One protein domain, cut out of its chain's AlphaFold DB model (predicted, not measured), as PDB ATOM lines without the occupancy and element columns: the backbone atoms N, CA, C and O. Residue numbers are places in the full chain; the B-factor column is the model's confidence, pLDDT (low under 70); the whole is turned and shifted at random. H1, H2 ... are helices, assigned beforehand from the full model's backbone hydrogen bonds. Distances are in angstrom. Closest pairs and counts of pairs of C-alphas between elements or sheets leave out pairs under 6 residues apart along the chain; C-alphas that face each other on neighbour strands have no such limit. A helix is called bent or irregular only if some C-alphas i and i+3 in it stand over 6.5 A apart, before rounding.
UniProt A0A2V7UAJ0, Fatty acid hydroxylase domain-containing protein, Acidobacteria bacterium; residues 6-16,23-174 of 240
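This is residues 6 to 16 and 23 to 174 of the 240 residues of the protein "Fatty acid hydroxylase domain-containing protein" of Acidobacteria bacterium (UniProt A0A2V7UAJ0). H6 runs through the middle, and the H1b-H2 hairpin and H5 pack round its residues 145 to 157. H3 and H4 lie by the end of H2, H3 with Phe 102 close to Ile 82 and H4 with Ala 107 close to Leu 83. The printed part has 163 residues, with six named helices in the order H1 to H6 and no named strand; its class is all helix, 116 residues being in named helices, and it is compact, with a radius of gyration of the C-alphas of 17.5 A and spans of 52 by 47 by 27 A.

H1, residues 23 to 55, begins at C-alpha 23 (126.409, 82.246, 119.122); by hydrogen bonds one helix, it is bent (C-alphas 33 to 36, 6.9 A) into H1a, 23 to 33, and H1b, 36 to 55, 29.0 A. H2 is 57 to 83, 35.9 A; H3 93 to 102; H4 107 to 111; H5 123 to 139, 25.2 A, only just irregular (C-alphas 124 to 127, 6.9 A). H6, 145 to 168, 34.6 A, ends at C-alpha 168 (123.340, 82.324, 125.565).

H6, the hub, touches H1b (closest C-alphas Ser 45 and Ala 150, 4.1 A; steep, 44 degrees) and H2 (Gly 67 and Gly 151, 4.5 A). Not every O i to N i+4 pair is within hydrogen-bond range in H2 (22 of 23) and H5 (11 of 13).

Residues 17 to 22 are cut out; C-alphas 16 and 23 are 12.5 A apart. The H4 to H5 link is long. Residue 123 is under 70.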
ATOM      1  N   SER A   6     121.324  55.055 124.304       89.88
ATOM      2  CA  SER A   6     121.432  53.612 124.546       89.88
ATOM      3  C   SER A   6     122.675  52.968 123.923       89.88
ATOM      4  O   SER A   6     123.117  51.928 124.404       89.88
ATOM      5  N   ILE A   7     123.256  53.589 122.889       86.00
ATOM      6  CA  ILE A   7     124.442  53.083 122.183       86.00
ATOM      7  C   ILE A   7     125.705  53.804 122.651       86.00
ATOM      8  O   ILE A   7     126.711  53.171 122.955       86.00
ATOM      9  N   SER A   8     125.658  55.135 122.683       80.12
ATOM     10  CA  SER A   8     126.848  55.977 122.875       80.12
ATOM     11  C   SER A   8     126.978  56.571 124.278       80.12
ATOM     12  O   SER A   8     127.995  57.191 124.584       80.12
ATOM     13  N   GLY A   9     125.976  56.373 125.142       86.62
ATOM     14  CA  GLY A   9     125.834  57.153 126.366       86.62
ATOM     15  C   GLY A   9     125.519  58.621 126.063       86.62
ATOM     16  O   GLY A   9     125.150  58.981 124.946       86.62
ATOM     17  N   ILE A  10     125.661  59.481 127.074       88.56
ATOM     18  CA  ILE A  10     125.621  60.933 126.873       88.56
ATOM     19  C   ILE A  10     127.016  61.376 126.409       88.56
ATOM     20  O   ILE A  10     127.981  61.151 127.142       88.56
ATOM     21  N   PRO A  11     127.148  61.965 125.209       87.62
ATOM     22  CA  PRO A  11     128.444  62.356 124.672       87.62
ATOM     23  C   PRO A  11     129.037  63.558 125.417       87.62
ATOM     24  O   PRO A  11     128.311  64.439 125.884       87.62
ATOM     25  N   ASP A  12     130.369  63.624 125.449       87.12
ATOM     26  CA  ASP A  12     131.090  64.832 125.854       87.12
ATOM     27  C   ASP A  12     130.754  65.990 124.880       87.12
ATOM     28  O   ASP A  12     130.641  65.765 123.666       87.12
ATOM     29  N   PRO A  13     130.628  67.237 125.366       86.50
ATOM     30  CA  PRO A  13     130.428  68.390 124.497       86.50
ATOM     31  C   PRO A  13     131.672  68.676 123.655       86.50
ATOM     32  O   PRO A  13     132.807  68.572 124.124       86.50
ATOM     33  N   LEU A  14     131.462  69.127 122.420       84.81
ATOM     34  CA  LEU A  14     132.532  69.538 121.501       84.81
ATOM     35  C   LEU A  14     133.112  70.923 121.869       84.81
ATOM     36  O   LEU A  14     132.854  71.905 121.185       84.81
ATOM     37  N   PHE A  15     133.877  71.031 122.955       79.38
ATOM     38  CA  PHE A  15     134.582  72.274 123.309       79.38
ATOM     39  C   PHE A  15     136.050  72.288 122.827       79.38
ATOM     40  O   PHE A  15     136.705  71.243 122.874       79.38
ATOM     41  N   PRO A  16     136.610  73.457 122.431       82.12
ATOM     42  CA  PRO A  16     135.958  74.770 122.339       82.12
ATOM     43  C   PRO A  16     134.891  74.815 121.236       82.12
ATOM     44  O   PRO A  16     134.851  73.924 120.394       82.12
ATOM     45  N   LEU A  23     127.306  82.443 117.969       90.81
ATOM     46  CA  LEU A  23     126.409  82.246 119.122       90.81
ATOM     47  C   LEU A  23     125.172  83.158 119.115       90.81
ATOM     48  O   LEU A  23     124.134  82.787 119.651       90.81
ATOM     49  N   ALA A  24     125.265  84.355 118.529       93.44
ATOM     50  CA  ALA A  24     124.137  85.280 118.432       93.44
ATOM     51  C   ALA A  24     123.025  84.775 117.494       93.44
ATOM     52  O   ALA A  24     121.844  85.046 117.743       93.44
ATOM     53  N   ASP A  25     123.390  84.042 116.443       95.88
ATOM     54  CA  ASP A  25     122.442  83.456 115.500       95.88
ATOM     55  C   ASP A  25     121.805  82.204 116.095       95.88
ATOM     56  O   ASP A  25     120.580  82.088 116.091       95.88
ATOM     57  N   GLU A  26     122.593  81.361 116.761       95.69
ATOM     58  CA  GLU A  26     122.076  80.218 117.522       95.69
ATOM     59  C   GLU A  26     121.112  80.651 118.633       95.69
ATOM     60  O   GLU A  26     119.993  80.144 118.763       95.69
ATOM     61  N   ALA A  27     121.481  81.702 119.368       95.31
ATOM     62  CA  ALA A  27     120.624  82.328 120.363       95.31
ATOM     63  C   ALA A  27     119.304  82.833 119.757       95.31
ATOM     64  O   ALA A  27     118.274  82.822 120.432       95.31
ATOM     65  N   ARG A  28     119.309  83.316 118.507       96.19
ATOM     66  CA  ARG A  28     118.101  83.765 117.798       96.19
ATOM     67  C   ARG A  28     117.243  82.579 117.369       96.19
ATOM     68  O   ARG A  28     116.021  82.653 117.512       96.19
ATOM     69  N   THR A  29     117.865  81.515 116.873       95.31
ATOM     70  CA  THR A  29     117.208  80.263 116.487       95.31
ATOM     71  C   THR A  29     116.459  79.650 117.666       95.31
ATOM     72  O   THR A  29     115.253  79.421 117.557       95.31
ATOM     73  N   ALA A  30     117.113  79.504 118.824       94.12
ATOM     74  CA  ALA A  30     116.474  78.984 120.033       94.12
ATOM     75  C   ALA A  30     115.255  79.825 120.460       94.12
ATOM     76  O   ALA A  30     114.158  79.287 120.609       94.12
ATOM     77  N   ARG A  31     115.382  81.161 120.547       93.94
ATOM     78  CA  ARG A  31     114.242  82.032 120.916       93.94
ATOM     79  C   ARG A  31     113.052  81.881 119.974       93.94
ATOM     80  O   ARG A  31     111.913  81.826 120.427       93.94
ATOM     81  N   ARG A  32     113.305  81.806 118.663       93.56
ATOM     82  CA  ARG A  32     112.245  81.634 117.657       93.56
ATOM     83  C   ARG A  32     111.482  80.326 117.844       93.56
ATOM     84  O   ARG A  32     110.269  80.326 117.665       93.56
ATOM     85  N   ARG A  33     112.171  79.251 118.237       92.31
ATOM     86  CA  ARG A  33     111.542  77.966 118.576       92.31
ATOM     87  C   ARG A  33     110.701  78.060 119.847       92.31
ATOM     88  O   ARG A  33     109.635  77.460 119.901       92.31
ATOM     89  N   PHE A  34     111.135  78.837 120.835       91.81
ATOM     90  CA  PHE A  34     110.453  78.925 122.131       91.81
ATOM     91  C   PHE A  34     109.202  79.800 122.101       91.81
ATOM     92  O   PHE A  34     108.277  79.568 122.881       91.81
ATOM     93  N   TYR A  35     109.154  80.816 121.227       93.00
ATOM     94  CA  TYR A  35     108.059  81.789 121.222       93.00
ATOM     95  C   TYR A  35     106.659  81.172 121.107       93.00
ATOM     96  O   TYR A  35     105.817  81.570 121.906       93.00
ATOM     97  N   PRO A  36     106.366  80.209 120.207       91.81
ATOM     98  CA  PRO A  36     105.026  79.629 120.116       91.81
ATOM     99  C   PRO A  36     104.558  78.991 121.430       91.81
ATOM    100  O   PRO A  36     103.456  79.280 121.893       91.81
ATOM    101  N   VAL A  37     105.415  78.179 122.058       90.44
ATOM    102  CA  VAL A  37     105.111  77.500 123.328       90.44
ATOM    103  C   VAL A  37     105.003  78.514 124.466       90.44
ATOM    104  O   VAL A  37     104.036  78.486 125.222       90.44
ATOM    105  N   THR A  38     105.936  79.470 124.533       93.31
ATOM    106  CA  THR A  38     105.924  80.561 125.519       93.31
ATOM    107  C   THR A  38     104.626  81.357 125.439       93.31
ATOM    108  O   THR A  38     103.957  81.538 126.449       93.31
ATOM    109  N   ILE A  39     104.240  81.812 124.243       94.69
ATOM    110  CA  ILE A  39     103.028  82.614 124.040       94.69
ATOM    111  C   ILE A  39     101.795  81.810 124.450       94.69
ATOM    112  O   ILE A  39     100.981  82.310 125.221       94.69
ATOM    113  N   LEU A  40     101.667  80.569 123.973       92.88
ATOM    114  CA  LEU A  40     100.496  79.738 124.243       92.88
ATOM    115  C   LEU A  40     100.347  79.427 125.738       92.88
ATOM    116  O   LEU A  40      99.285  79.653 126.321       92.88
ATOM    117  N   PHE A  41     101.410  78.920 126.364       93.25
ATOM    118  CA  PHE A  41     101.370  78.489 127.759       93.25
ATOM    119  C   PHE A  41     101.259  79.679 128.704       93.25
ATOM    120  O   PHE A  41     100.424  79.651 129.601       93.25
ATOM    121  N   THR A  42     102.004  80.763 128.473       95.88
ATOM    122  CA  THR A  42     101.893  81.959 129.316       95.88
ATOM    123  C   THR A  42     100.553  82.667 129.146       95.88
ATOM    124  O   THR A  42     100.019  83.152 130.143       95.88
ATOM    125  N   ALA A  43      99.953  82.696 127.950       97.12
ATOM    126  CA  ALA A  43      98.607  83.249 127.773       97.12
ATOM    127  C   ALA A  43      97.562  82.461 128.575       97.12
ATOM    128  O   ALA A  43      96.780  83.059 129.321       97.12
ATOM    129  N   TYR A  44      97.587  81.126 128.487       95.69
ATOM    130  CA  TYR A  44      96.731  80.263 129.303       95.69
ATOM    131  C   TYR A  44      96.979  80.488 130.799       95.69
ATOM    132  O   TYR A  44      96.052  80.826 131.540       95.69
ATOM    133  N   SER A  45      98.234  80.358 131.236       96.50
ATOM    134  CA  SER A  45      98.594  80.426 132.647       96.50
ATOM    135  C   SER A  45      98.254  81.774 133.262       96.50
ATOM    136  O   SER A  45      97.684  81.818 134.348       96.50
ATOM    137  N   THR A  46      98.532  82.873 132.558       97.44
ATOM    138  CA  THR A  46      98.209  84.225 133.029       97.44
ATOM    139  C   THR A  46      96.702  84.404 133.152       97.44
ATOM    140  O   THR A  46      96.231  84.866 134.187       97.44
ATOM    141  N   THR A  47      95.929  83.985 132.146       97.56
ATOM    142  CA  THR A  47      94.463  84.112 132.163       97.56
ATOM    143  C   THR A  47      93.852  83.369 133.351       97.56
ATOM    144  O   THR A  47      93.050  83.932 134.101       97.56
ATOM    145  N   VAL A  48      94.261  82.115 133.561       96.94
ATOM    146  CA  VAL A  48      93.742  81.272 134.644       96.94
ATOM    147  C   VAL A  48      94.194  81.779 136.012       96.94
ATOM    148  O   VAL A  48      93.365  81.899 136.913       96.94
ATOM    149  N   LEU A  49      95.480  82.107 136.177       96.75
ATOM    150  CA  LEU A  49      96.016  82.570 137.457       96.75
ATOM    151  C   LEU A  49      95.423  83.919 137.852       96.75
ATOM    152  O   LEU A  49      94.992  84.058 138.989       96.75
ATOM    153  N   VAL A  50      95.342  84.891 136.936       97.50
ATOM    154  CA  VAL A  50      94.728  86.199 137.222       97.50
ATOM    155  C   VAL A  50      93.272  86.020 137.638       97.50
ATOM    156  O   VAL A  50      92.875  86.539 138.679       97.50
ATOM    157  N   SER A  51      92.498  85.224 136.896       96.81
ATOM    158  CA  SER A  51      91.108  84.927 137.260       96.81
ATOM    159  C   SER A  51      91.019  84.291 138.654       96.81
ATOM    160  O   SER A  51      90.240  84.733 139.497       96.81
ATOM    161  N   ALA A  52      91.865  83.300 138.944       96.06
ATOM    162  CA  ALA A  52      91.903  82.647 140.247       96.06
ATOM    163  C   ALA A  52      92.322  83.606 141.374       96.06
ATOM    164  O   ALA A  52      91.755  83.535 142.460       96.06
ATOM    165  N   PHE A  53      93.268  84.518 141.139       97.25
ATOM    166  CA  PHE A  53      93.688  85.512 142.128       97.25
ATOM    167  C   PHE A  53      92.604  86.553 142.413       97.25
ATOM    168  O   PHE A  53      92.471  86.972 143.561       97.25
ATOM    169  N   VAL A  54      91.813  86.934 141.406       97.38
ATOM    170  CA  VAL A  54      90.692  87.873 141.565       97.38
ATOM    171  C   VAL A  54      89.581  87.271 142.423       97.38
ATOM    172  O   VAL A  54      89.096  87.926 143.340       97.38
ATOM    173  N   PHE A  55      89.181  86.026 142.152       95.44
ATOM    174  CA  PHE A  55      88.026  85.421 142.825       95.44
ATOM    175  C   PHE A  55      88.394  84.612 144.079       95.44
ATOM    176  O   PHE A  55      87.611  84.542 145.025       95.44
ATOM    177  N   HIS A  56      89.579  83.996 144.109       95.50
ATOM    178  CA  HIS A  56      89.987  83.023 145.128       95.50
ATOM    179  C   HIS A  56      91.505  83.077 145.433       95.50
ATOM    180  O   HIS A  56      92.216  82.085 145.236       95.50
ATOM    181  N   PRO A  57      92.038  84.192 145.965       95.38
ATOM    182  CA  PRO A  57      93.483  84.436 146.061       95.38
ATOM    183  C   PRO A  57      94.261  83.396 146.878       95.38
ATOM    184  O   PRO A  57      95.342  82.978 146.468       95.38
ATOM    185  N   GLY A  58      93.720  82.929 148.009       95.69
ATOM    186  CA  GLY A  58      94.388  81.905 148.824       95.69
ATOM    187  C   GLY A  58      94.504  80.558 148.104       95.69
ATOM    188  O   GLY A  58      95.533  79.890 148.172       95.69
ATOM    189  N   TYR A  59      93.464  80.192 147.355       92.88
ATOM    190  CA  TYR A  59      93.459  78.992 146.525       92.88
ATOM    191  C   TYR A  59      94.436  79.123 145.348       92.88
ATOM    192  O   TYR A  59      95.227  78.207 145.116       92.88
ATOM    193  N   ALA A  60      94.444  80.275 144.668       95.38
ATOM    194  CA  ALA A  60      95.382  80.569 143.590       95.38
ATOM    195  C   ALA A  60      96.838  80.459 144.060       95.38
ATOM    196  O   ALA A  60      97.637  79.768 143.432       95.38
ATOM    197  N   LEU A  61      97.166  81.067 145.205       96.75
ATOM    198  CA  LEU A  61      98.508  81.013 145.779       96.75
ATOM    199  C   LEU A  61      98.924  79.582 146.142       96.75
ATOM    200  O   LEU A  61     100.028  79.162 145.798       96.75
ATOM    201  N   ALA A  62      98.048  78.824 146.806       95.25
ATOM    202  CA  ALA A  62      98.344  77.452 147.213       95.25
ATOM    203  C   ALA A  62      98.608  76.535 146.007       95.25
ATOM    204  O   ALA A  62      99.562  75.759 146.012       95.25
ATOM    205  N   TYR A  63      97.789  76.642 144.958       93.81
ATOM    206  CA  TYR A  63      97.914  75.799 143.767       93.81
ATOM    207  C   TYR A  63      99.058  76.242 142.854       93.81
ATOM    208  O   TYR A  63      99.714  75.391 142.260       93.81
ATOM    209  N   LEU A  64      99.360  77.543 142.799       95.12
ATOM    210  CA  LEU A  64     100.566  78.041 142.144       95.12
ATOM    211  C   LEU A  64     101.826  77.511 142.840       95.12
ATOM    212  O   LEU A  64     102.708  76.981 142.172       95.12
ATOM    213  N   ALA A  65     101.894  77.596 144.171       96.06
ATOM    214  CA  ALA A  65     103.024  77.075 144.942       96.06
ATOM    215  C   ALA A  65     103.186  75.557 144.763       96.06
ATOM    216  O   ALA A  65     104.300  75.075 144.554       96.06
ATOM    217  N   LEU A  66     102.075  74.810 144.779       94.19
ATOM    218  CA  LEU A  66     102.075  73.380 144.481       94.19
ATOM    219  C   LEU A  66     102.570  73.100 143.057       94.19
ATOM    220  O   LEU A  66     103.385  72.203 142.875       94.19
ATOM    221  N   GLY A  67     102.121  73.878 142.069       93.50
ATOM    222  CA  GLY A  67     102.558  73.764 140.678       93.50
ATOM    223  C   GLY A  67     104.057  73.991 140.517       93.50
ATOM    224  O   GLY A  67     104.722  73.172 139.894       93.50
ATOM    225  N   VAL A  68     104.612  75.030 141.146       95.19
ATOM    226  CA  VAL A  68     106.061  75.296 141.142       95.19
ATOM    227  C   VAL A  68     106.830  74.151 141.803       95.19
ATOM    228  O   VAL A  68     107.807  73.652 141.248       95.19
ATOM    229  N   MET A  69     106.390  73.691 142.977       95.19
ATOM    230  CA  MET A  69     107.058  72.596 143.685       95.19
ATOM    231  C   MET A  69     107.028  71.294 142.873       95.19
ATOM    232  O   MET A  69     108.066  70.654 142.704       95.19
ATOM    233  N   ALA A  70     105.861  70.931 142.338       92.50
ATOM    234  CA  ALA A  70     105.688  69.757 141.490       92.50
ATOM    235  C   ALA A  70     106.519  69.863 140.206       92.50
ATOM    236  O   ALA A  70     107.136  68.876 139.807       92.50
ATOM    237  N   TRP A  71     106.593  71.056 139.607       94.25
ATOM    238  CA  TRP A  71     107.412  71.304 138.428       94.25
ATOM    239  C   TRP A  71     108.889  71.052 138.699       94.25
ATOM    240  O   TRP A  71     109.485  70.234 138.017       94.25
ATOM    241  N   THR A  72     109.464  71.666 139.736       95.62
ATOM    242  CA  THR A  72     110.903  71.496 140.018       95.62
ATOM    243  C   THR A  72     111.284  70.041 140.313       95.62
ATOM    244  O   THR A  72     112.396  69.615 140.006       95.62
ATOM    245  N   LEU A  73     110.376  69.256 140.908       95.00
ATOM    246  CA  LEU A  73     110.588  67.818 141.085       95.00
ATOM    247  C   LEU A  73     110.566  67.097 139.737       95.00
ATOM    248  O   LEU A  73     111.403  66.236 139.477       95.00
ATOM    249  N   LEU A  74     109.599  67.434 138.887       92.38
ATOM    250  CA  LEU A  74     109.420  66.805 137.590       92.38
ATOM    251  C   LEU A  74     110.557  67.135 136.626       92.38
ATOM    252  O   LEU A  74     111.072  66.213 136.008       92.38
ATOM    253  N   GLU A  75     110.992  68.392 136.573       93.62
ATOM    254  CA  GLU A  75     112.236  68.851 135.947       93.62
ATOM    255  C   GLU A  75     113.380  67.893 136.288       93.62
ATOM    256  O   GLU A  75     113.961  67.257 135.410       93.62
ATOM    257  N   TYR A  76     113.645  67.710 137.583       96.44
ATOM    258  CA  TYR A  76     114.734  66.865 138.051       96.44
ATOM    259  C   TYR A  76     114.569  65.391 137.634       96.44
ATOM    260  O   TYR A  76     115.521  64.761 137.163       96.44
ATOM    261  N   LEU A  77     113.368  64.821 137.792       95.31
ATOM    262  CA  LEU A  77     113.097  63.423 137.442       95.31
ATOM    263  C   LEU A  77     113.195  63.180 135.931       95.31
ATOM    264  O   LEU A  77     113.796  62.194 135.507       95.31
ATOM    265  N   VAL A  78     112.624  64.072 135.122       92.69
ATOM    266  CA  VAL A  78     112.668  64.000 133.659       92.69
ATOM    267  C   VAL A  78     114.105  64.152 133.190       92.69
ATOM    268  O   VAL A  78     114.578  63.310 132.430       92.69
ATOM    269  N   HIS A  79     114.834  65.152 133.684       94.50
ATOM    270  CA  HIS A  79     116.215  65.381 133.283       94.50
ATOM    271  C   HIS A  79     117.098  64.167 133.607       94.50
ATOM    272  O   HIS A  79     117.779  63.630 132.733       94.50
ATOM    273  N   ARG A  80     117.002  63.631 134.829       95.50
ATOM    274  CA  ARG A  80     117.813  62.485 135.253       95.50
ATOM    275  C   ARG A  80     117.423  61.163 134.590       95.50
ATOM    276  O   ARG A  80     118.299  60.413 134.169       95.50
ATOM    277  N   PHE A  81     116.135  60.824 134.556       94.38
ATOM    278  CA  PHE A  81     115.688  59.472 134.194       94.38
ATOM    279  C   PHE A  81     115.179  59.350 132.761       94.38
ATOM    280  O   PHE A  81     115.164  58.244 132.228       94.38
ATOM    281  N   ILE A  82     114.777  60.452 132.126       92.56
ATOM    282  CA  ILE A  82     114.311  60.451 130.734       92.56
ATOM    283  C   ILE A  82     115.385  61.054 129.836       92.56
ATOM    284  O   ILE A  82     115.868  60.388 128.925       92.56
ATOM    285  N   LEU A  83     115.823  62.282 130.106       92.38
ATOM    286  CA  LEU A  83     116.796  62.961 129.253       92.38
ATOM    287  C   LEU A  83     118.186  62.313 129.345       92.38
ATOM    288  O   LEU A  83     118.810  62.132 128.308       92.38
ATOM    289  N   HIS A  84     118.606  61.840 130.524       93.38
ATOM    290  CA  HIS A  84     119.842  61.057 130.710       93.38
ATOM    291  C   HIS A  84     119.641  59.535 130.759       93.38
ATOM    292  O   HIS A  84     120.619  58.787 130.798       93.38
ATOM    293  N   GLY A  85     118.396  59.055 130.747       92.75
ATOM    294  CA  GLY A  85     118.107  57.621 130.728       92.75
ATOM    295  C   GLY A  85     118.333  57.006 129.341       92.75
ATOM    296  O   GLY A  85     117.897  57.605 128.350       92.75
ATOM    297  N   PRO A  86     118.976  55.826 129.235       92.12
ATOM    298  CA  PRO A  86     119.040  55.077 127.985       92.12
ATOM    299  C   PRO A  86     117.712  54.353 127.719       92.12
ATOM    300  O   PRO A  86     117.183  53.660 128.591       92.12
ATOM    301  N   PHE A  87     117.204  54.452 126.493       93.31
ATOM    302  CA  PHE A  87     116.001  53.757 126.029       93.31
ATOM    303  C   PHE A  87     116.387  52.796 124.900       93.31
ATOM    304  O   PHE A  87     116.252  53.156 123.735       93.31
ATOM    305  N   PRO A  88     116.900  51.587 125.201       92.88
ATOM    306  CA  PRO A  88     117.321  50.641 124.173       92.88
ATOM    307  C   PRO A  88     116.133  50.148 123.345       92.88
ATOM    308  O   PRO A  88     115.046  49.904 123.881       92.88
ATOM    309  N   ASP A  89     116.365  49.939 122.050       94.62
ATOM    310  CA  ASP A  89     115.348  49.397 121.153       94.62
ATOM    311  C   ASP A  89     114.958  47.955 121.534       94.62
ATOM    312  O   ASP A  89     115.616  47.263 122.324       94.62
ATOM    313  N   GLY A  90     113.834  47.478 121.013       91.19
ATOM    314  CA  GLY A  90     113.445  46.085 121.171       91.19
ATOM    315  C   GLY A  90     112.053  45.761 120.651       91.19
ATOM    316  O   GLY A  90     111.382  46.611 120.068       91.19
ATOM    317  N   PRO A  91     111.600  44.513 120.862       91.19
ATOM    318  CA  PRO A  91     110.363  44.037 120.269       91.19
ATOM    319  C   PRO A  91     109.147  44.772 120.844       91.19
ATOM    320  O   PRO A  91     109.040  44.984 122.054       91.19
ATOM    321  N   GLY A  92     108.206  45.106 119.960       94.88
ATOM    322  CA  GLY A  92     106.930  45.727 120.305       94.88
ATOM    323  C   GLY A  92     106.866  47.224 119.995       94.88
ATOM    324  O   GLY A  92     107.817  47.976 120.201       94.88
ATOM    325  N   PHE A  93     105.692  47.661 119.533       93.25
ATOM    326  CA  PHE A  93     105.444  49.035 119.089       93.25
ATOM    327  C   PHE A  93     105.842  50.079 120.140       93.25
ATOM    328  O   PHE A  93     106.597  50.998 119.841       93.25
ATOM    329  N   PHE A  94     105.395  49.927 121.389       91.56
ATOM    330  CA  PHE A  94     105.651  50.925 122.432       91.56
ATOM    331  C   PHE A  94     107.135  51.078 122.776       91.56
ATOM    332  O   PHE A  94     107.598  52.204 122.948       91.56
ATOM    333  N   LYS A  95     107.891  49.974 122.830       92.56
ATOM    334  CA  LYS A  95     109.327  50.012 123.132       92.56
ATOM    335  C   LYS A  95     110.101  50.709 122.015       92.56
ATOM    336  O   LYS A  95     110.873  51.620 122.297       92.56
ATOM    337  N   HIS A  96     109.810  50.365 120.763       93.19
ATOM    338  CA  HIS A  96     110.423  51.016 119.607       93.19
ATOM    339  C   HIS A  96     110.085  52.516 119.524       93.19
ATOM    340  O   HIS A  96     110.944  53.353 119.235       93.19
ATOM    341  N   ARG A  97     108.837  52.896 119.842       90.88
ATOM    342  CA  ARG A  97     108.423  54.308 119.906       90.88
ATOM    343  C   ARG A  97     109.144  55.065 121.022       90.88
ATOM    344  O   ARG A  97     109.593  56.182 120.779       90.88
ATOM    345  N   ALA A  98     109.282  54.461 122.202       89.81
ATOM    346  CA  ALA A  98     110.031  55.042 123.313       89.81
ATOM    347  C   ALA A  98     111.516  55.219 122.965       89.81
ATOM    348  O   ALA A  98     112.055  56.289 123.213       89.81
ATOM    349  N   HIS A  99     112.142  54.226 122.327       91.94
ATOM    350  CA  HIS A  99     113.510  54.328 121.812       91.94
ATOM    351  C   HIS A  99     113.653  55.499 120.830       91.94
ATOM    352  O   HIS A  99     114.413  56.430 121.068       91.94
ATOM    353  N   THR A 100     112.847  55.512 119.767       89.12
ATOM    354  CA  THR A 100     112.942  56.535 118.710       89.12
ATOM    355  C   THR A 100     112.756  57.956 119.253       89.12
ATOM    356  O   THR A 100     113.387  58.896 118.771       89.12
ATOM    357  N   PHE A 101     111.881  58.122 120.250       88.62
ATOM    358  CA  PHE A 101     111.553  59.429 120.806       88.62
ATOM    359  C   PHE A 101     112.474  59.833 121.961       88.62
ATOM    360  O   PHE A 101     113.139  60.856 121.869       88.62
ATOM    361  N   PHE A 102     112.536  59.051 123.038       90.12
ATOM    362  CA  PHE A 102     113.252  59.441 124.252       90.12
ATOM    363  C   PHE A 102     114.756  59.187 124.170       90.12
ATOM    364  O   PHE A 102     115.510  59.923 124.801       90.12
ATOM    365  N   ASP A 103     115.225  58.193 123.404       90.19
ATOM    366  CA  ASP A 103     116.662  57.870 123.338       90.19
ATOM    367  C   ASP A 103     117.479  58.918 122.577       90.19
ATOM    368  O   ASP A 103     118.681  59.039 122.797       90.19
ATOM    369  N   THR A 104     116.816  59.686 121.708       87.94
ATOM    370  CA  THR A 104     117.417  60.780 120.936       87.94
ATOM    371  C   THR A 104     117.388  62.112 121.675       87.94
ATOM    372  O   THR A 104     118.139  63.030 121.343       87.94
ATOM    373  N   MET A 105     116.545  62.229 122.705       89.38
ATOM    374  CA  MET A 105     116.452  63.453 123.488       89.38
ATOM    375  C   MET A 105     117.760  63.739 124.204       89.38
ATOM    376  O   MET A 105     118.372  62.848 124.797       89.38
ATOM    377  N   HIS A 106     118.117  65.018 124.222       91.88
ATOM    378  CA  HIS A 106     119.167  65.591 125.057       91.88
ATOM    379  C   HIS A 106     120.615  65.209 124.710       91.88
ATOM    380  O   HIS A 106     121.523  65.982 125.001       91.88
ATOM    381  N   ALA A 107     120.866  64.099 124.013       91.25
ATOM    382  CA  ALA A 107     122.215  63.747 123.566       91.25
ATOM    383  C   ALA A 107     122.809  64.814 122.628       91.25
ATOM    384  O   ALA A 107     123.951  65.235 122.809       91.25
ATOM    385  N   ASP A 108     122.015  65.310 121.672       91.75
ATOM    386  CA  ASP A 108     122.439  66.394 120.780       91.75
ATOM    387  C   ASP A 108     122.696  67.704 121.540       91.75
ATOM    388  O   ASP A 108     123.653  68.414 121.234       91.75
ATOM    389  N   HIS A 109     121.886  67.987 122.567       93.88
ATOM    390  CA  HIS A 109     122.078  69.133 123.453       93.88
ATOM    391  C   HIS A 109     123.420  69.055 124.187       93.88
ATOM    392  O   HIS A 109     124.164  70.034 124.242       93.88
ATOM    393  N   HIS A 110     123.749  67.878 124.725       92.69
ATOM    394  CA  HIS A 110     125.017  67.641 125.405       92.69
ATOM    395  C   HIS A 110     126.211  67.749 124.475       92.69
ATOM    396  O   HIS A 110     127.198  68.365 124.857       92.69
ATOM    397  N   GLN A 111     126.129  67.205 123.260       92.12
ATOM    398  CA  GLN A 111     127.240  67.275 122.315       92.12
ATOM    399  C   GLN A 111     127.452  68.698 121.775       92.12
ATOM    400  O   GLN A 111     128.592  69.132 121.586       92.12
ATOM    401  N   ARG A 112     126.354  69.417 121.506       92.56
ATOM    402  CA  ARG A 112     126.337  70.735 120.852       92.56
ATOM    403  C   ARG A 112     125.567  71.771 121.688       92.56
ATOM    404  O   ARG A 112     124.562  72.308 121.229       92.56
ATOM    405  N   PRO A 113     126.047  72.125 122.896       92.06
ATOM    406  CA  PRO A 113     125.335  73.013 123.822       92.06
ATOM    407  C   PRO A 113     125.215  74.474 123.357       92.06
ATOM    408  O   PRO A 113     124.563  75.276 124.019       92.06
ATOM    409  N   TRP A 114     125.867  74.860 122.261       91.31
ATOM    410  CA  TRP A 114     125.727  76.180 121.630       91.31
ATOM    411  C   TRP A 114     124.704  76.198 120.495       91.31
ATOM    412  O   TRP A 114     124.391  77.282 120.021       91.31
ATOM    413  N   ASP A 115     124.217  75.046 120.036       93.44
ATOM    414  CA  ASP A 115     123.315  74.949 118.891       93.44
ATOM    415  C   ASP A 115     121.870  75.229 119.327       93.44
ATOM    416  O   ASP A 115     121.283  74.532 120.161       93.44
ATOM    417  N   GLY A 116     121.280  76.277 118.752       92.50
ATOM    418  CA  GLY A 116     119.944  76.745 119.092       92.50
ATOM    419  C   GLY A 116     118.827  75.776 118.697       92.50
ATOM    420  O   GLY A 116     117.702  75.908 119.189       92.50
ATOM    421  N   MET A 117     119.109  74.797 117.833       91.69
ATOM    422  CA  MET A 117     118.174  73.739 117.442       91.69
ATOM    423  C   MET A 117     118.071  72.613 118.469       91.69
ATOM    424  O   MET A 117     117.061  71.907 118.470       91.69
ATOM    425  N   TYR A 118     119.064  72.462 119.348       90.25
ATOM    426  CA  TYR A 118     119.125  71.360 120.314       90.25
ATOM    427  C   TYR A 118     118.994  71.797 121.765       90.25
ATOM    428  O   TYR A 118     119.080  70.968 122.661       90.25
ATOM    429  N   ILE A 119     118.736  73.075 122.031       89.62
ATOM    430  CA  ILE A 119     118.158  73.448 123.323       89.62
ATOM    431  C   ILE A 119     116.759  72.832 123.387       89.62
ATOM    432  O   ILE A 119     116.000  72.931 122.408       89.62
ATOM    433  N   ASN A 120     116.455  72.195 124.518       80.81
ATOM    434  CA  ASN A 120     115.107  71.741 124.866       80.81
ATOM    435  C   ASN A 120     114.130  72.930 124.760       80.81
ATOM    436  O   ASN A 120     114.583  74.068 124.732       80.81
ATOM    437  N   GLY A 121     112.821  72.704 124.632       70.38
ATOM    438  CA  GLY A 121     111.856  73.815 124.704       70.38
ATOM    439  C   GLY A 121     110.979  74.049 123.473       70.38
ATOM    440  O   GLY A 121     110.380  75.117 123.323       70.38
ATOM    441  N   TYR A 122     110.913  73.082 122.556       74.81
ATOM    442  CA  TYR A 122     110.063  73.128 121.365       74.81
ATOM    443  C   TYR A 122     108.933  72.087 121.466       74.81
ATOM    444  O   TYR A 122     108.385  71.862 122.537       74.81
ATOM    445  N   LEU A 123     108.515  71.460 120.363       67.62
ATOM    446  CA  LEU A 123     107.437  70.465 120.331       67.62
ATOM    447  C   LEU A 123     107.759  69.166 121.082       67.62
ATOM    448  O   LEU A 123     106.849  68.405 121.398       67.62
ATOM    449  N   ASP A 124     109.027  68.927 121.399       71.62
ATOM    450  CA  ASP A 124     109.470  67.879 122.321       71.62
ATOM    451  C   ASP A 124     108.844  68.021 123.719       71.62
ATOM    452  O   ASP A 124     108.691  67.026 124.424       71.62
ATOM    453  N   SER A 125     108.385  69.225 124.072       70.94
ATOM    454  CA  SER A 125     107.663  69.522 125.312       70.94
ATOM    455  C   SER A 125     106.184  69.118 125.330       70.94
ATOM    456  O   SER A 125     105.593  68.977 126.402       70.94
ATOM    457  N   VAL A 126     105.558  68.900 124.165       73.88
ATOM    458  CA  VAL A 126     104.111  68.628 124.063       73.88
ATOM    459  C   VAL A 126     103.689  67.376 124.847       73.88
ATOM    460  O   VAL A 126     102.686  67.444 125.565       73.88
ATOM    461  N   PRO A 127     104.427  66.247 124.802       81.38
ATOM    462  CA  PRO A 127     104.101  65.085 125.628       81.38
ATOM    463  C   PRO A 127     104.167  65.375 127.130       81.38
ATOM    464  O   PRO A 127     103.360  64.845 127.892       81.38
ATOM    465  N   PHE A 128     105.084  66.245 127.558       78.75
ATOM    466  CA  PHE A 128     105.185  66.651 128.955       78.75
ATOM    467  C   PHE A 128     104.009  67.549 129.358       78.75
ATOM    468  O   PHE A 128     103.407  67.320 130.403       78.75
ATOM    469  N   ALA A 129     103.572  68.472 128.496       81.62
ATOM    470  CA  ALA A 129     102.357  69.253 128.737       81.62
ATOM    471  C   ALA A 129     101.112  68.356 128.901       81.62
ATOM    472  O   ALA A 129     100.324  68.553 129.828       81.62
ATOM    473  N   ALA A 130     100.960  67.325 128.061       84.94
ATOM    474  CA  ALA A 130      99.883  66.342 128.196       84.94
ATOM    475  C   ALA A 130      99.966  65.571 129.526       84.94
ATOM    476  O   ALA A 130      98.950  65.384 130.200       84.94
ATOM    477  N   LEU A 131     101.178  65.180 129.938       83.31
ATOM    478  CA  LEU A 131     101.417  64.556 131.238       83.31
ATOM    479  C   LEU A 131     101.018  65.486 132.393       83.31
ATOM    480  O   LEU A 131     100.359  65.033 133.325       83.31
ATOM    481  N   PHE A 132     101.353  66.779 132.341       84.00
ATOM    482  CA  PHE A 132     101.024  67.726 133.418       84.00
ATOM    483  C   PHE A 132      99.524  67.933 133.553       84.00
ATOM    484  O   PHE A 132      99.012  67.996 134.671       84.00
ATOM    485  N   VAL A 133      98.814  68.002 132.424       88.00
ATOM    486  CA  VAL A 133      97.351  68.031 132.412       88.00
ATOM    487  C   VAL A 133      96.815  66.769 133.082       88.00
ATOM    488  O   VAL A 133      96.090  66.873 134.069       88.00
ATOM    489  N   ALA A 134      97.229  65.583 132.629       86.19
ATOM    490  CA  ALA A 134      96.758  64.316 133.188       86.19
ATOM    491  C   ALA A 134      97.019  64.201 134.701       86.19
ATOM    492  O   ALA A 134      96.107  63.891 135.466       86.19
ATOM    493  N   VAL A 135      98.236  64.522 135.151       80.94
ATOM    494  CA  VAL A 135      98.610  64.509 136.574       80.94
ATOM    495  C   VAL A 135      97.784  65.517 137.371       80.94
ATOM    496  O   VAL A 135      97.324  65.199 138.465       80.94
ATOM    497  N   SER A 136      97.523  66.708 136.831       85.69
ATOM    498  CA  SER A 136      96.728  67.723 137.532       85.69
ATOM    499  C   SER A 136      95.288  67.274 137.764       85.69
ATOM    500  O   SER A 136      94.756  67.467 138.857       85.69
ATOM    501  N   PHE A 137      94.668  66.639 136.767       86.69
ATOM    502  CA  PHE A 137      93.316  66.085 136.888       86.69
ATOM    503  C   PHE A 137      93.257  64.824 137.762       86.69
ATOM    504  O   PHE A 137      92.204  64.528 138.318       86.69
ATOM    505  N   LEU A 138      94.371  64.103 137.922       86.06
ATOM    506  CA  LEU A 138      94.458  62.968 138.843       86.06
ATOM    507  C   LEU A 138      94.606  63.419 140.304       86.06
ATOM    508  O   LEU A 138      94.003  62.836 141.200       86.06
ATOM    509  N   LEU A 139      95.417  64.449 140.550       81.88
ATOM    510  CA  LEU A 139      95.743  64.917 141.900       81.88
ATOM    511  C   LEU A 139      94.719  65.902 142.467       81.88
ATOM    512  O   LEU A 139      94.735  66.183 143.666       81.88
ATOM    513  N   THR A 140      93.858  66.476 141.624       84.12
ATOM    514  CA  THR A 140      92.955  67.550 142.037       84.12
ATOM    515  C   THR A 140      91.566  67.384 141.420       84.12
ATOM    516  O   THR A 140      91.438  66.859 140.316       84.12
ATOM    517  N   PRO A 141      90.500  67.850 142.099       86.19
ATOM    518  CA  PRO A 141      89.171  67.909 141.501       86.19
ATOM    519  C   PRO A 141      89.184  68.660 140.165       86.19
ATOM    520  O   PRO A 141      89.901  69.650 140.025       86.19
ATOM    521  N   TYR A 142      88.336  68.248 139.219       85.56
ATOM    522  CA  TYR A 142      88.331  68.766 137.841       85.56
ATOM    523  C   TYR A 142      88.277  70.301 137.742       85.56
ATOM    524  O   TYR A 142      88.897  70.886 136.861       85.56
ATOM    525  N   TYR A 143      87.571  70.963 138.661       82.25
ATOM    526  CA  TYR A 143      87.432  72.421 138.688       82.25
ATOM    527  C   TYR A 143      88.662  73.136 139.267       82.25
ATOM    528  O   TYR A 143      88.811  74.339 139.078       82.25
ATOM    529  N   LYS A 144      89.549  72.409 139.961       86.50
ATOM    530  CA  LYS A 144      90.801  72.934 140.521       86.50
ATOM    531  C   LYS A 144      92.027  72.652 139.653       86.50
ATOM    532  O   LYS A 144      93.024  73.371 139.750       86.50
ATOM    533  N   ALA A 145      91.951  71.630 138.808       90.44
ATOM    534  CA  ALA A 145      93.031  71.234 137.916       90.44
ATOM    535  C   ALA A 145      93.555  72.379 137.028       90.44
ATOM    536  O   ALA A 145      94.775  72.494 136.924       90.44
ATOM    537  N   PRO A 146      92.724  73.284 136.462       94.12
ATOM    538  CA  PRO A 146      93.223  74.348 135.589       94.12
ATOM    539  C   PRO A 146      94.267  75.259 136.243       94.12
ATOM    540  O   PRO A 146      95.242  75.633 135.597       94.12
ATOM    541  N   VAL A 147      94.116  75.591 137.531       95.19
ATOM    542  CA  VAL A 147      95.075  76.461 138.236       95.19
ATOM    543  C   VAL A 147      96.396  75.738 138.497       95.19
ATOM    544  O   VAL A 147      97.459  76.342 138.366       95.19
ATOM    545  N   LEU A 148      96.349  74.437 138.805       94.75
ATOM    546  CA  LEU A 148      97.562  73.628 138.938       94.75
ATOM    547  C   LEU A 148      98.291  73.498 137.594       94.75
ATOM    548  O   LEU A 148      99.500  73.715 137.536       94.75
ATOM    549  N   VAL A 149      97.552  73.220 136.511       94.62
ATOM    550  CA  VAL A 149      98.094  73.180 135.143       94.62
ATOM    551  C   VAL A 149      98.733  74.519 134.788       94.62
ATOM    552  O   VAL A 149      99.853  74.543 134.287       94.62
ATOM    553  N   ALA A 150      98.071  75.636 135.096       95.44
ATOM    554  CA  ALA A 150      98.614  76.969 134.860       95.44
ATOM    555  C   ALA A 150      99.950  77.188 135.591       95.44
ATOM    556  O   ALA A 150     100.900  77.693 134.988       95.44
ATOM    557  N   GLY A 151     100.046  76.766 136.857       95.25
ATOM    558  CA  GLY A 151     101.287  76.811 137.632       95.25
ATOM    559  C   GLY A 151     102.402  75.941 137.039       95.25
ATOM    560  O   GLY A 151     103.527  76.417 136.892       95.25
ATOM    561  N   LEU A 152     102.093  74.702 136.644       93.94
ATOM    562  CA  LEU A 152     103.046  73.777 136.015       93.94
ATOM    563  C   LEU A 152     103.567  74.316 134.675       93.94
ATOM    564  O   LEU A 152     104.774  74.419 134.486       93.94
ATOM    565  N   LEU A 153     102.668  74.720 133.772       93.75
ATOM    566  CA  LEU A 153     103.037  75.235 132.449       93.75
ATOM    567  C   LEU A 153     103.843  76.532 132.537       93.75
ATOM    568  O   LEU A 153     104.797  76.717 131.784       93.75
ATOM    569  N   GLN A 154     103.500  77.426 133.470       95.62
ATOM    570  CA  GLN A 154     104.267  78.658 133.644       95.62
ATOM    571  C   GLN A 154     105.654  78.382 134.231       95.62
ATOM    572  O   GLN A 154     106.615  79.047 133.849       95.62
ATOM    573  N   SER A 155     105.766  77.405 135.132       95.25
ATOM    574  CA  SER A 155     107.056  76.984 135.687       95.25
ATOM    575  C   SER A 155     107.942  76.356 134.607       95.25
ATOM    576  O   SER A 155     109.107  76.727 134.505       95.25
ATOM    577  N   TYR A 156     107.358  75.534 133.730       93.19
ATOM    578  CA  TYR A 156     108.014  74.998 132.537       93.19
ATOM    579  C   TYR A 156     108.559  76.099 131.622       93.19
ATOM    580  O   TYR A 156     109.743  76.105 131.297       93.19
ATOM    581  N   VAL A 157     107.736  77.091 131.265       94.12
ATOM    582  CA  VAL A 157     108.198  78.222 130.442       94.12
ATOM    583  C   VAL A 157     109.378  78.936 131.109       94.12
ATOM    584  O   VAL A 157     110.361  79.253 130.444       94.12
ATOM    585  N   LEU A 158     109.304  79.192 132.419       95.75
ATOM    586  CA  LEU A 158     110.388  79.855 133.148       95.75
ATOM    587  C   LEU A 158     111.678  79.030 133.148       95.75
ATOM    588  O   LEU A 158     112.747  79.606 132.946       95.75
ATOM    589  N   GLU A 159     111.588  77.716 133.344       95.12
ATOM    590  CA  GLU A 159     112.733  76.810 133.257       95.12
ATOM    591  C   GLU A 159     113.408  76.878 131.888       95.12
ATOM    592  O   GLU A 159     114.617  77.087 131.833       95.12
ATOM    593  N   GLU A 160     112.657  76.774 130.793       93.81
ATOM    594  CA  GLU A 160     113.228  76.805 129.440       93.81
ATOM    595  C   GLU A 160     113.948  78.134 129.171       93.81
ATOM    596  O   GLU A 160     115.049  78.177 128.619       93.81
ATOM    597  N   TRP A 161     113.388  79.252 129.640       95.75
ATOM    598  CA  TRP A 161     114.064  80.547 129.547       95.75
ATOM    599  C   TRP A 161     115.301  80.645 130.452       95.75
ATOM    600  O   TRP A 161     116.268  81.318 130.078       95.75
ATOM    601  N   ILE A 162     115.323  79.974 131.608       96.56
ATOM    602  CA  ILE A 162     116.527  79.834 132.445       96.56
ATOM    603  C   ILE A 162     117.577  78.992 131.712       96.56
ATOM    604  O   ILE A 162     118.733  79.417 131.642       96.56
ATOM    605  N   HIS A 163     117.184  77.871 131.103       95.44
ATOM    606  CA  HIS A 163     118.053  77.005 130.306       95.44
ATOM    607  C   HIS A 163     118.698  77.773 129.160       95.44
ATOM    608  O   HIS A 163     119.919  77.893 129.069       95.44
ATOM    609  N   TYR A 164     117.876  78.427 128.349       95.44
ATOM    610  CA  TYR A 164     118.329  79.330 127.304       95.44
ATOM    611  C   TYR A 164     119.333  80.364 127.830       95.44
ATOM    612  O   TYR A 164     120.400  80.585 127.252       95.44
ATOM    613  N   SER A 165     119.013  80.984 128.965       95.31
ATOM    614  CA  SER A 165     119.841  82.025 129.561       95.31
ATOM    615  C   SER A 165     121.211  81.515 130.000       95.31
ATOM    616  O   SER A 165     122.200  82.232 129.836       95.31
ATOM    617  N   VAL A 166     121.313  80.297 130.541       94.38
ATOM    618  CA  VAL A 166     122.614  79.750 130.958       94.38
ATOM    619  C   VAL A 166     123.521  79.416 129.773       94.38
ATOM    620  O   VAL A 166     124.744  79.464 129.935       94.38
ATOM    621  N   HIS A 167     122.958  79.159 128.587       93.38
ATOM    622  CA  HIS A 167     123.721  78.939 127.355       93.38
ATOM    623  C   HIS A 167     124.099  80.248 126.648       93.38
ATOM    624  O   HIS A 167     125.272  80.459 126.332       93.38
ATOM    625  N   PHE A 168     123.149  81.168 126.456       94.00
ATOM    626  CA  PHE A 168     123.340  82.324 125.565       94.00
ATOM    627  C   PHE A 168     123.486  83.673 126.269       94.00
ATOM    628  O   PHE A 168     123.793  84.673 125.620       94.00
ATOM    629  N   CYS A 169     123.281  83.747 127.586       92.69
ATOM    630  CA  CYS A 169     123.313  85.006 128.328       92.69
ATOM    631  C   CYS A 169     124.367  85.004 129.443       92.69
ATOM    632  O   CYS A 169     124.727  83.977 130.021       92.69
ATOM    633  N   ARG A 170     124.879  86.195 129.776       88.31
ATOM    634  CA  ARG A 170     125.814  86.416 130.892       88.31
ATOM    635  C   ARG A 170     125.235  87.427 131.874       88.31
ATOM    636  O   ARG A 170     125.524  88.619 131.812       88.31
ATOM    637  N   PHE A 171     124.413  86.939 132.798       90.25
ATOM    638  CA  PHE A 171     123.838  87.768 133.852       90.25
ATOM    639  C   PHE A 171     124.782  87.926 135.051       90.25
ATOM    640  O   PHE A 171     125.504  87.006 135.433       90.25
ATOM    641  N   ARG A 172     124.738  89.104 135.687       89.50
ATOM    642  CA  ARG A 172     125.506  89.418 136.908       89.50
ATOM    643  C   ARG A 172     124.826  88.969 138.208       89.50
ATOM    644  O   ARG A 172     125.434  89.053 139.268       89.50
ATOM    645  N   SER A 173     123.584  88.496 138.136       94.50
ATOM    646  CA  SER A 173     122.849  88.002 139.305       94.50
ATOM    647  C   SER A 173     123.516  86.761 139.896       94.50
ATOM    648  O   SER A 173     123.910  85.851 139.163       94.50
ATOM    649  N   ARG A 174     123.576  86.691 141.233       93.88
ATOM    650  CA  ARG A 174     124.119  85.536 141.968       93.88
ATOM    651  C   ARG A 174     123.405  84.236 141.600       93.88
ATOM    652  O   ARG A 174     124.065  83.213 141.454       93.88
TER     653      ARG A 174